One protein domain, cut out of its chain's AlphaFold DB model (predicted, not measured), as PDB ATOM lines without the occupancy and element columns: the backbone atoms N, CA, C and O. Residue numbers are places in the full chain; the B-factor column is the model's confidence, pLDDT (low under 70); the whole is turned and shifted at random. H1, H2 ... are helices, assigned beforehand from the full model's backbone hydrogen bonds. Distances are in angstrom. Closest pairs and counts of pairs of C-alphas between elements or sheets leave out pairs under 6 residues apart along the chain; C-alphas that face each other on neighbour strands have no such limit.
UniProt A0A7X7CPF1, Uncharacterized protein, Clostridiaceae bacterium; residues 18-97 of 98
ATOM      1  N   ASP A  18     150.952 219.677  81.055       97.88
ATOM      2  CA  ASP A  18     150.896 220.287  82.383       97.88
ATOM      3  C   ASP A  18     151.615 219.431  83.431       97.88
ATOM      4  O   ASP A  18     152.365 219.962  84.248       97.88
ATOM      5  N   GLU A  19     151.484 218.109  83.356       97.88
ATOM      6  CA  GLU A  19     152.234 217.148  84.164       97.88
ATOM      7  C   GLU A  19     153.729 217.199  83.854       97.88
ATOM      8  O   GLU A  19     154.549 217.144  84.770       97.88
ATOM      9  N   ALA A  20     154.103 217.370  82.581       97.50
ATOM     10  CA  ALA A  20     155.503 217.530  82.203       97.50
ATOM     11  C   ALA A  20     156.127 218.779  82.836       97.50
ATOM     12  O   ALA A  20     157.191 218.686  83.448       97.50
ATOM     13  N   TYR A  21     155.452 219.931  82.767       98.31
ATOM     14  CA  TYR A  21     155.943 221.143  83.431       98.31
ATOM     15  C   TYR A  21     155.861 221.060  84.956       98.31
ATOM     16  O   TYR A  21     156.745 221.590  85.625       98.31
ATOM     17  N   TYR A  22     154.871 220.367  85.519       98.31
ATOM     18  CA  TYR A  22     154.829 220.088  86.955       98.31
ATOM     19  C   TYR A  22     156.065 219.299  87.400       98.31
ATOM     20  O   TYR A  22     156.775 219.737  88.306       98.31
ATOM     21  N   LEU A  23     156.369 218.183  86.728       97.06
ATOM     22  CA  LEU A  23     157.535 217.362  87.045       97.06
ATOM     23  C   LEU A  23     158.835 218.159  86.875       97.06
ATOM     24  O   LEU A  23     159.707 218.097  87.740       97.06
ATOM     25  N   CYS A  24     158.960 218.946  85.802       96.94
ATOM     26  CA  CYS A  24     160.100 219.841  85.609       96.94
ATOM     27  C   CYS A  24     160.229 220.862  86.745       96.94
ATOM     28  O   CYS A  24     161.340 221.080  87.226       96.94
ATOM     29  N   GLY A  25     159.125 221.469  87.185       97.81
ATOM     30  CA  GLY A  25     159.110 222.425  88.287       97.81
ATOM     31  C   GLY A  25     159.566 221.787  89.596       97.81
ATOM     32  O   GLY A  25     160.500 222.282  90.220       97.81
ATOM     33  N   ILE A  26     158.991 220.632  89.950       97.19
ATOM     34  CA  ILE A  26     159.390 219.857  91.131       97.19
ATOM     35  C   ILE A  26     160.885 219.527  91.088       97.19
ATOM     36  O   ILE A  26     161.605 219.871  92.019       97.19
ATOM     37  N   LEU A  27     161.378 218.920  90.005       95.56
ATOM     38  CA  LEU A  27     162.785 218.514  89.887       95.56
ATOM     39  C   LEU A  27     163.758 219.701  89.844       95.56
ATOM     40  O   LEU A  27     164.921 219.553  90.209       95.56
ATOM     41  N   SER A  28     163.299 220.864  89.378       95.31
ATOM     42  CA  SER A  28     164.120 222.074  89.321       95.31
ATOM     43  C   SER A  28     164.224 222.775  90.668       95.31
ATOM     44  O   SER A  28     165.228 223.462  90.870       95.31
ATOM     45  N   SER A  29     163.226 222.603  91.541       97.25
ATOM     46  CA  SER A  29     163.154 223.253  92.850       97.25
ATOM     47  C   SER A  29     164.334 222.885  93.748       97.25
ATOM     48  O   SER A  29     164.839 221.761  93.711       97.25
ATOM     49  N   THR A  30     164.753 223.829  94.583       96.62
ATOM     50  CA  THR A  30     165.892 223.681  95.490       96.62
ATOM     51  C   THR A  30     165.750 222.466  96.415       96.62
ATOM     52  O   THR A  30     166.676 221.656  96.426       96.62
ATOM     53  N   PRO A  31     164.615 222.220  97.111       94.38
ATOM     54  CA  PRO A  31     164.505 221.070  98.017       94.38
ATOM     55  C   PRO A  31     164.722 219.714  97.323       94.38
ATOM     56  O   PRO A  31     165.405 218.830  97.845       94.38
ATOM     57  N   TYR A  32     164.168 219.544  96.119       94.88
ATOM     58  CA  TYR A  32     164.338 218.313  95.348       94.88
ATOM     59  C   TYR A  32     165.714 218.226  94.691       94.88
ATOM     60  O   TYR A  32     166.287 217.138  94.655       94.88
ATOM     61  N   ARG A  33     166.272 219.341  94.209       93.69
ATOM     62  CA  ARG A  33     167.621 219.381  93.635       93.69
ATOM     63  C   ARG A  33     168.681 219.026  94.670       93.69
ATOM     64  O   ARG A  33     169.483 218.139  94.406       93.69
ATOM     65  N   GLU A  34     168.637 219.635  95.851       92.88
ATOM     66  CA  GLU A  34     169.552 219.321  96.958       92.88
ATOM     67  C   GLU A  34     169.431 217.849  97.366       92.88
ATOM     68  O   GLU A  34     170.433 217.157  97.566       92.88
ATOM     69  N   THR A  35     168.197 217.332  97.412       91.62
ATOM     70  CA  THR A  35     167.961 215.907  97.655       91.62
ATOM     71  C   THR A  35     168.643 215.066  96.583       91.62
ATOM     72  O   THR A  35     169.402 214.170  96.928       91.62
ATOM     73  N   ILE A  36     168.431 215.354  95.297       91.56
ATOM     74  CA  ILE A  36     169.055 214.637  94.177       91.56
ATOM     75  C   ILE A  36     170.584 214.667  94.273       91.56
ATOM     76  O   ILE A  36     171.218 213.613  94.187       91.56
ATOM     77  N   GLU A  37     171.165 215.848  94.478       90.94
ATOM     78  CA  GLU A  37     172.610 216.065  94.565       90.94
ATOM     79  C   GLU A  37     173.237 215.271  95.716       90.94
ATOM     80  O   GLU A  37     174.319 214.710  95.550       90.94
ATOM     81  N   SER A  38     172.525 215.104  96.838       90.75
ATOM     82  CA  SER A  38     172.991 214.280  97.965       90.75
ATOM     83  C   SER A  38     173.167 212.790  97.625       90.75
ATOM     84  O   SER A  38     173.900 212.080  98.316       90.75
ATOM     85  N   TYR A  39     172.535 212.304  96.548       87.88
ATOM     86  CA  TYR A  39     172.672 210.927  96.058       87.88
ATOM     87  C   TYR A  39     173.610 210.792  94.853       87.88
ATOM     88  O   TYR A  39     173.814 209.674  94.366       87.88
ATOM     89  N   MET A  40     174.157 211.894  94.339       88.44
ATOM     90  CA  MET A  40     175.068 211.854  93.200       88.44
ATOM     91  C   MET A  40     176.467 211.398  93.622       88.44
ATOM     92  O   MET A  40     176.982 211.764  94.676       88.44
ATOM     93  N   VAL A  41     177.119 210.614  92.758       84.00
ATOM     94  CA  VAL A  41     178.550 210.294  92.880       84.00
ATOM     95  C   VAL A  41     179.277 210.993  91.739       84.00
ATOM     96  O   VAL A  41     179.216 210.563  90.585       84.00
ATOM     97  N   GLY A  42     179.924 212.119  92.046       84.25
ATOM     98  CA  GLY A  42     180.397 213.043  91.016       84.25
ATOM     99  C   GLY A  42     179.213 213.613  90.231       84.25
ATOM    100  O   GLY A  42     178.271 214.125  90.819       84.25
ATOM    101  N   THR A  43     179.232 213.490  88.903       80.06
ATOM    102  CA  THR A  43     178.131 213.918  88.016       80.06
ATOM    103  C   THR A  43     177.116 212.810  87.727       80.06
ATOM    104  O   THR A  43     176.217 212.997  86.909       80.06
ATOM    105  N   GLN A  44     177.282 211.630  88.329       80.69
ATOM    106  CA  GLN A  44     176.496 210.451  87.984       80.69
ATOM    107  C   GLN A  44     175.294 210.300  88.910       80.69
ATOM    108  O   GLN A  44     175.419 210.332  90.135       80.69
ATOM    109  N   ILE A  45     174.138 210.053  88.297       85.69
ATOM    110  CA  ILE A  45     172.871 209.766  88.962       85.69
ATOM    111  C   ILE A  45     172.296 208.463  88.403       85.69
ATOM    112  O   ILE A  45     172.393 208.188  87.207       85.69
ATOM    113  N   THR A  46     171.716 207.632  89.268       82.81
ATOM    114  CA  THR A  46     171.081 206.374  88.849       82.81
ATOM    115  C   THR A  46     169.569 206.561  88.736       82.81
ATOM    116  O   THR A  46     168.983 207.189  89.617       82.81
ATOM    117  N   PRO A  47     168.883 205.972  87.737       81.31
ATOM    118  CA  PRO A  47     167.424 206.079  87.615       81.31
ATOM    119  C   PRO A  47     166.654 205.621  88.862       81.31
ATOM    120  O   PRO A  47     165.547 206.087  89.122       81.31
ATOM    121  N   SER A  48     167.246 204.737  89.674       82.38
ATOM    122  CA  SER A  48     166.669 204.276  90.939       82.38
ATOM    123  C   SER A  48     166.371 205.394  91.937       82.38
ATOM    124  O   SER A  48     165.514 205.195  92.797       82.38
ATOM    125  N   ILE A  49     167.025 206.557  91.832       84.38
ATOM    126  CA  ILE A  49     166.752 207.673  92.742       84.38
ATOM    127  C   ILE A  49     165.367 208.278  92.539       84.38
ATOM    128  O   ILE A  49     164.752 208.701  93.510       84.38
ATOM    129  N   ILE A  50     164.835 208.247  91.313       81.19
ATOM    130  CA  ILE A  50     163.536 208.847  90.986       81.19
ATOM    131  C   ILE A  50     162.438 208.248  91.869       81.19
ATOM    132  O   ILE A  50     161.601 208.970  92.399       81.19
ATOM    133  N   LYS A  51     162.504 206.934  92.125       80.56
ATOM    134  CA  LYS A  51     161.571 206.245  93.028       80.56
ATOM    135  C   LYS A  51     161.705 206.684  94.489       80.56
ATOM    136  O   LYS A  51     160.738 206.583  95.232       80.56
ATOM    137  N   ARG A  52     162.884 207.144  94.915       85.69
ATOM    138  CA  ARG A  52     163.140 207.596  96.294       85.69
ATOM    139  C   ARG A  52     162.729 209.047  96.527       85.69
ATOM    140  O   ARG A  52     162.463 209.396  97.667       85.69
ATOM    141  N   LEU A  53     162.656 209.865  95.473       88.06
ATOM    142  CA  LEU A  53     162.195 211.254  95.580       88.06
ATOM    143  C   LEU A  53     160.721 211.355  95.987       88.06
ATOM    144  O   LEU A  53     160.300 212.414  96.432       88.06
ATOM    145  N   ASN A  54     159.950 210.268  95.835       87.38
ATOM    146  CA  ASN A  54     158.536 210.192  96.207       87.38
ATOM    147  C   ASN A  54     157.733 211.409  95.708       87.38
ATOM    148  O   ASN A  54     156.955 212.008  96.449       87.38
ATOM    149  N   ILE A  55     157.987 211.808  94.457       91.69
ATOM    150  CA  ILE A  55     157.304 212.933  93.818       91.69
ATOM    151  C   ILE A  55     155.821 212.563  93.692       91.69
ATOM    152  O   ILE A  55     155.526 211.513  93.109       91.69
ATOM    153  N   PRO A  56     154.894 213.379  94.223       91.38
ATOM    154  CA  PRO A  56     153.471 213.135  94.056       91.38
ATOM    155  C   PRO A  56     153.105 213.072  92.574       91.38
ATOM    156  O   PRO A  56     153.615 213.844  91.765       91.38
ATOM    157  N   SER A  57     152.196 212.170  92.211       92.62
ATOM    158  CA  SER A  57     151.615 212.188  90.871       92.62
ATOM    159  C   SER A  57     150.887 213.511  90.638       92.62
ATOM    160  O   SER A  57     150.252 214.053  91.548       92.62
ATOM    161  N   TYR A  58     150.980 214.028  89.415       96.44
ATOM    162  CA  TYR A  58     150.265 215.240  89.048       96.44
ATOM    163  C   TYR A  58     148.752 215.043  89.215       96.44
ATOM    164  O   TYR A  58     148.207 213.976  88.940       96.44
ATOM    165  N   ASP A  59     148.078 216.098  89.667       97.31
ATOM    166  CA  ASP A  59     146.629 216.123  89.857       97.31
ATOM    167  C   ASP A  59     146.120 217.449  89.302       97.31
ATOM    168  O   ASP A  59     146.424 218.517  89.835       97.31
ATOM    169  N   SER A  60     145.340 217.380  88.225       96.88
ATOM    170  CA  SER A  60     144.774 218.550  87.549       96.88
ATOM    171  C   SER A  60     143.763 219.315  88.414       96.88
ATOM    172  O   SER A  60     143.468 220.484  88.151       96.88
ATOM    173  N   ASN A  61     143.223 218.691  89.463       97.75
ATOM    174  CA  ASN A  61     142.334 219.354  90.415       97.75
ATOM    175  C   ASN A  61     143.109 220.060  91.532       97.75
ATOM    176  O   ASN A  61     142.574 220.962  92.178       97.75
ATOM    177  N   ASN A  62     144.386 219.722  91.720       97.62
ATOM    178  CA  ASN A  62     145.231 220.337  92.725       97.62
ATOM    179  C   ASN A  62     145.791 221.679  92.222       97.62
ATOM    180  O   ASN A  62     146.593 221.755  91.288       97.62
ATOM    181  N   ASN A  63     145.376 222.769  92.870       97.81
ATOM    182  CA  ASN A  63     145.813 224.120  92.511       97.81
ATOM    183  C   ASN A  63     147.314 224.348  92.735       97.81
ATOM    184  O   ASN A  63     147.920 225.100  91.976       97.81
ATOM    185  N   VAL A  64     147.930 223.672  93.710       97.88
ATOM    186  CA  VAL A  64     149.382 223.733  93.933       97.88
ATOM    187  C   VAL A  64     150.120 223.112  92.750       97.88
ATOM    188  O   VAL A  64     151.041 223.721  92.210       97.88
ATOM    189  N   HIS A  65     149.675 221.941  92.288       98.06
ATOM    190  CA  HIS A  65     150.295 221.249  91.154       98.06
ATOM    191  C   HIS A  65     150.190 222.075  89.865       98.06
ATOM    192  O   HIS A  65     151.176 222.235  89.144       98.06
ATOM    193  N   LYS A  66     149.012 222.656  89.605       98.50
ATOM    194  CA  LYS A  66     148.810 223.584  88.483       98.50
ATOM    195  C   LYS A  66     149.706 224.817  88.580       98.50
ATOM    196  O   LYS A  66     150.313 225.181  87.582       98.50
ATOM    197  N   SER A  67     149.835 225.411  89.766       98.38
ATOM    198  CA  SER A  67     150.677 226.595  89.971       98.38
ATOM    199  C   SER A  67     152.154 226.305  89.684       98.38
ATOM    200  O   SER A  67     152.795 227.044  88.943       98.38
ATOM    201  N   ILE A  68     152.687 225.178  90.176       98.56
ATOM    202  CA  ILE A  68     154.069 224.753  89.883       98.56
ATOM    203  C   ILE A  68     154.274 224.566  88.373       98.56
ATOM    204  O   ILE A  68     155.260 225.048  87.814       98.56
ATOM    205  N   SER A  69     153.330 223.891  87.711       98.56
ATOM    206  CA  SER A  69     153.349 223.686  86.260       98.56
ATOM    207  C   SER A  69     153.357 225.013  85.492       98.56
ATOM    208  O   SER A  69     154.210 225.229  84.628       98.56
ATOM    209  N   GLU A  70     152.481 225.946  85.862       98.38
ATOM    210  CA  GLU A  70     152.383 227.269  85.244       98.38
ATOM    211  C   GLU A  70     153.666 228.090  85.432       98.38
ATOM    212  O   GLU A  70     154.219 228.595  84.453       98.38
ATOM    213  N   GLN A  71     154.197 228.175  86.658       98.56
ATOM    214  CA  GLN A  71     155.450 228.891  86.919       98.56
ATOM    215  C   GLN A  71     156.618 228.285  86.131       98.56
ATOM    216  O   GLN A  71     157.428 229.019  85.562       98.56
ATOM    217  N   CYS A  72     156.686 226.955  86.028       98.50
ATOM    218  CA  CYS A  72     157.728 226.282  85.257       98.50
ATOM    219  C   CYS A  72     157.612 226.574  83.751       98.50
ATOM    220  O   CYS A  72     158.618 226.825  83.079       98.50
ATOM    221  N   LEU A  73     156.393 226.581  83.209       98.12
ATOM    222  CA  LEU A  73     156.137 226.941  81.815       98.12
ATOM    223  C   LEU A  73     156.550 228.393  81.518       98.12
ATOM    224  O   LEU A  73     157.221 228.649  80.512       98.12
ATOM    225  N   LEU A  74     156.185 229.332  82.396       98.00
ATOM    226  CA  LEU A  74     156.554 230.743  82.265       98.00
ATOM    227  C   LEU A  74     158.074 230.935  82.361       98.00
ATOM    228  O   LEU A  74     158.661 231.635  81.534       98.00
ATOM    229  N   GLY A  75     158.730 230.245  83.298       97.75
ATOM    230  CA  GLY A  75     160.183 230.271  83.465       97.75
ATOM    231  C   GLY A  75     160.948 229.796  82.230       97.75
ATOM    232  O   GLY A  75     161.933 230.420  81.841       97.75
ATOM    233  N   HIS A  76     160.473 228.750  81.546       96.44
ATOM    234  CA  HIS A  76     161.093 228.275  80.302       96.44
ATOM    235  C   HIS A  76     161.045 229.293  79.155       96.44
ATOM    236  O   HIS A  76     161.909 229.257  78.279       96.44
ATOM    237  N   SER A  77     160.055 230.189  79.161       95.12
ATOM    238  CA  SER A  77     159.855 231.206  78.120       95.12
ATOM    239  C   SER A  77     160.421 232.579  78.502       95.12
ATOM    240  O   SER A  77     160.316 233.522  77.720       95.12
ATOM    241  N   SER A  78     161.006 232.710  79.697       96.00
ATOM    242  CA  SER A  78     161.484 233.975  80.255       96.00
ATOM    243  C   SER A  78     163.013 234.080  80.270       96.00
ATOM    244  O   SER A  78     163.727 233.086  80.421       96.00
ATOM    245  N   ASN A  79     163.515 235.316  80.198       95.88
ATOM    246  CA  ASN A  79     164.921 235.641  80.463       95.88
ATOM    247  C   ASN A  79     165.228 235.742  81.969       95.88
ATOM    248  O   ASN A  79     166.379 235.617  82.372       95.88
ATOM    249  N   GLU A  80     164.206 235.929  82.805       95.12
ATOM    250  CA  GLU A  80     164.310 236.041  84.265       95.12
ATOM    251  C   GLU A  80     163.994 234.696  84.939       95.12
ATOM    252  O   GLU A  80     163.021 234.575  85.682       95.12
ATOM    253  N   LYS A  81     164.761 233.644  84.637       94.31
ATOM    254  CA  LYS A  81     164.462 232.277  85.115       94.31
ATOM    255  C   LYS A  81     164.439 232.167  86.639       94.31
ATOM    256  O   LYS A  81     163.565 231.493  87.179       94.31
ATOM    257  N   ASP A  82     165.340 232.878  87.314       96.38
ATOM    258  CA  ASP A  82     165.471 232.844  88.775       96.38
ATOM    259  C   ASP A  82     164.202 233.326  89.480       96.38
ATOM    260  O   ASP A  82     163.816 232.773  90.503       96.38
ATOM    261  N   LYS A  83     163.481 234.288  88.893       97.75
ATOM    262  CA  LYS A  83     162.193 234.758  89.419       97.75
ATOM    263  C   LYS A  83     161.177 233.618  89.531       97.75
ATOM    264  O   LYS A  83     160.519 233.477  90.557       97.75
ATOM    265  N   TYR A  84     161.046 232.819  88.475       98.38
ATOM    266  CA  TYR A  84     160.088 231.711  88.432       98.38
ATOM    267  C   TYR A  84     160.569 230.517  89.250       98.38
ATOM    268  O   TYR A  84     159.755 229.850  89.878       98.38
ATOM    269  N   LEU A  85     161.882 230.270  89.284       97.88
ATOM    270  CA  LEU A  85     162.460 229.248  90.150       97.88
ATOM    271  C   LEU A  85     162.211 229.567  91.631       97.88
ATOM    272  O   LEU A  85     161.751 228.695  92.355       97.88
ATOM    273  N   ASN A  86     162.414 230.817  92.052       98.19
ATOM    274  CA  ASN A  86     162.126 231.251  93.421       98.19
ATOM    275  C   ASN A  86     160.637 231.090  93.765       98.19
ATOM    276  O   ASN A  86     160.305 230.595  94.837       98.19
ATOM    277  N   ALA A  87     159.733 231.436  92.841       98.25
ATOM    278  CA  ALA A  87     158.298 231.223  93.036       98.25
ATOM    279  C   ALA A  87     157.947 229.729  93.180       98.25
ATOM    280  O   ALA A  87     157.153 229.356  94.041       98.25
ATOM    281  N   ILE A  88     158.555 228.858  92.366       98.50
ATOM    282  CA  ILE A  88     158.402 227.401  92.500       98.50
ATOM    283  C   ILE A  88     158.920 226.936  93.862       98.50
ATOM    284  O   ILE A  88     158.240 226.153  94.521       98.50
ATOM    285  N   ASP A  89     160.079 227.421  94.304       98.25
ATOM    286  CA  ASP A  89     160.670 227.049  95.591       98.25
ATOM    287  C   ASP A  89     159.769 227.406  96.771       98.25
ATOM    288  O   ASP A  89     159.576 226.576  97.657       98.25
ATOM    289  N   GLU A  90     159.180 228.602  96.773       98.19
ATOM    290  CA  GLU A  90     158.217 229.016  97.798       98.19
ATOM    291  C   GLU A  90     157.002 228.081  97.839       98.19
ATOM    292  O   GLU A  90     156.614 227.600  98.908       98.19
ATOM    293  N   ILE A  91     156.431 227.761  96.671       97.94
ATOM    294  CA  ILE A  91     155.275 226.865  96.566       97.94
ATOM    295  C   ILE A  91     155.632 225.452  97.048       97.94
ATOM    296  O   ILE A  91     154.875 224.844  97.807       97.94
ATOM    297  N   VAL A  92     156.780 224.921  96.622       97.19
ATOM    298  CA  VAL A  92     157.225 223.564  96.966       97.19
ATOM    299  C   VAL A  92     157.550 223.450  98.451       97.19
ATOM    300  O   VAL A  92     157.136 222.478  99.078       97.19
ATOM    301  N   ARG A  93     158.230 224.436  99.045       96.44
ATOM    302  CA  ARG A  93     158.503 224.449 100.491       96.44
ATOM    303  C   ARG A  93     157.209 224.459 101.297       96.44
ATOM    304  O   ARG A  93     157.036 223.604 102.160       96.44
ATOM    305  N   GLY A  94     156.254 225.317 100.929       95.62
ATOM    306  CA  GLY A  94     154.930 225.334 101.553       95.62
ATOM    307  C   GLY A  94     154.178 224.003 101.415       95.62
ATOM    308  O   GLY A  94     153.537 223.558 102.363       95.62
ATOM    309  N   TYR A  95     154.297 223.335 100.266       91.94
ATOM    310  CA  TYR A  95     153.684 222.025 100.027       91.94
ATOM    311  C   TYR A  95     154.338 220.890 100.836       91.94
ATOM    312  O   TYR A  95     153.647 219.973 101.275       91.94
ATOM    313  N   LEU A  96     155.655 220.958 101.056       89.19
ATOM    314  CA  LEU A  96     156.418 219.988 101.850       89.19
ATOM    315  C   LEU A  96     156.413 220.285 103.361       89.19
ATOM    316  O   LEU A  96     156.831 219.432 104.142       89.19
ATOM    317  N   GLY A  97     155.952 221.468 103.780       89.38
ATOM    318  CA  GLY A  97     156.001 221.919 105.173       89.38
ATOM    319  C   GLY A  97     157.407 222.311 105.650       89.38
ATOM    320  O   GLY A  97     157.720 222.104 106.822       89.38
TER     321      GLY A  97
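What this domain is: This is residues 18 to 97 of the 98 residues of an uncharacterized protein of Clostridiaceae bacterium (UniProt A0A7X7CPF1). H1 packs across a helical hairpin of H4 and H5, while H2 runs away from it to a loop with the short H3, and residues 53 to 62 lead back to H4. Printed are 80 residues with five named helices, H1 to H5 in order, and no named strand: all helix. The whole is compact, radius of gyration of the C-alphas 12.7 A, spans 33 by 29 by 23 A.

How they stand to each other: H1, residues 18 to 28, touches H4, residues 63 to 76, about perpendicular at 76 degrees; closest are C-alphas 22 and 69, 4.0 A. H2, residues 30 to 38, touches residues 89 to 93 alone of H5, residues 81 to 96 (C-alphas 30 and 89, 6.2 A). H3, residues 48 to 52, touches no helix. H4 and H5, a hairpin, touch at a shallow tilt of 19 degrees, opposite ways (C-alphas 75 and 81, 5.0 A). Every O i to N i+4 pair is within hydrogen-bond range in H1, H2, H4 and H5; H3 has 0 of 1, and 1 of 2 O i to N i+3 pairs.

Where its parts are: H1 begins at C-alpha 18 (150.896, 220.287, 82.383). H4 spans 20.0 A; H5, 22.3 A, ends at C-alpha 96 (156.418, 219.988, 101.850).

The domain as a whole: The C-alphas farthest apart, of Gly 42 and Asn 61, are 38.6 A apart. The printed part has no cut and no long link; no printed residue is under 70 in pLDDT.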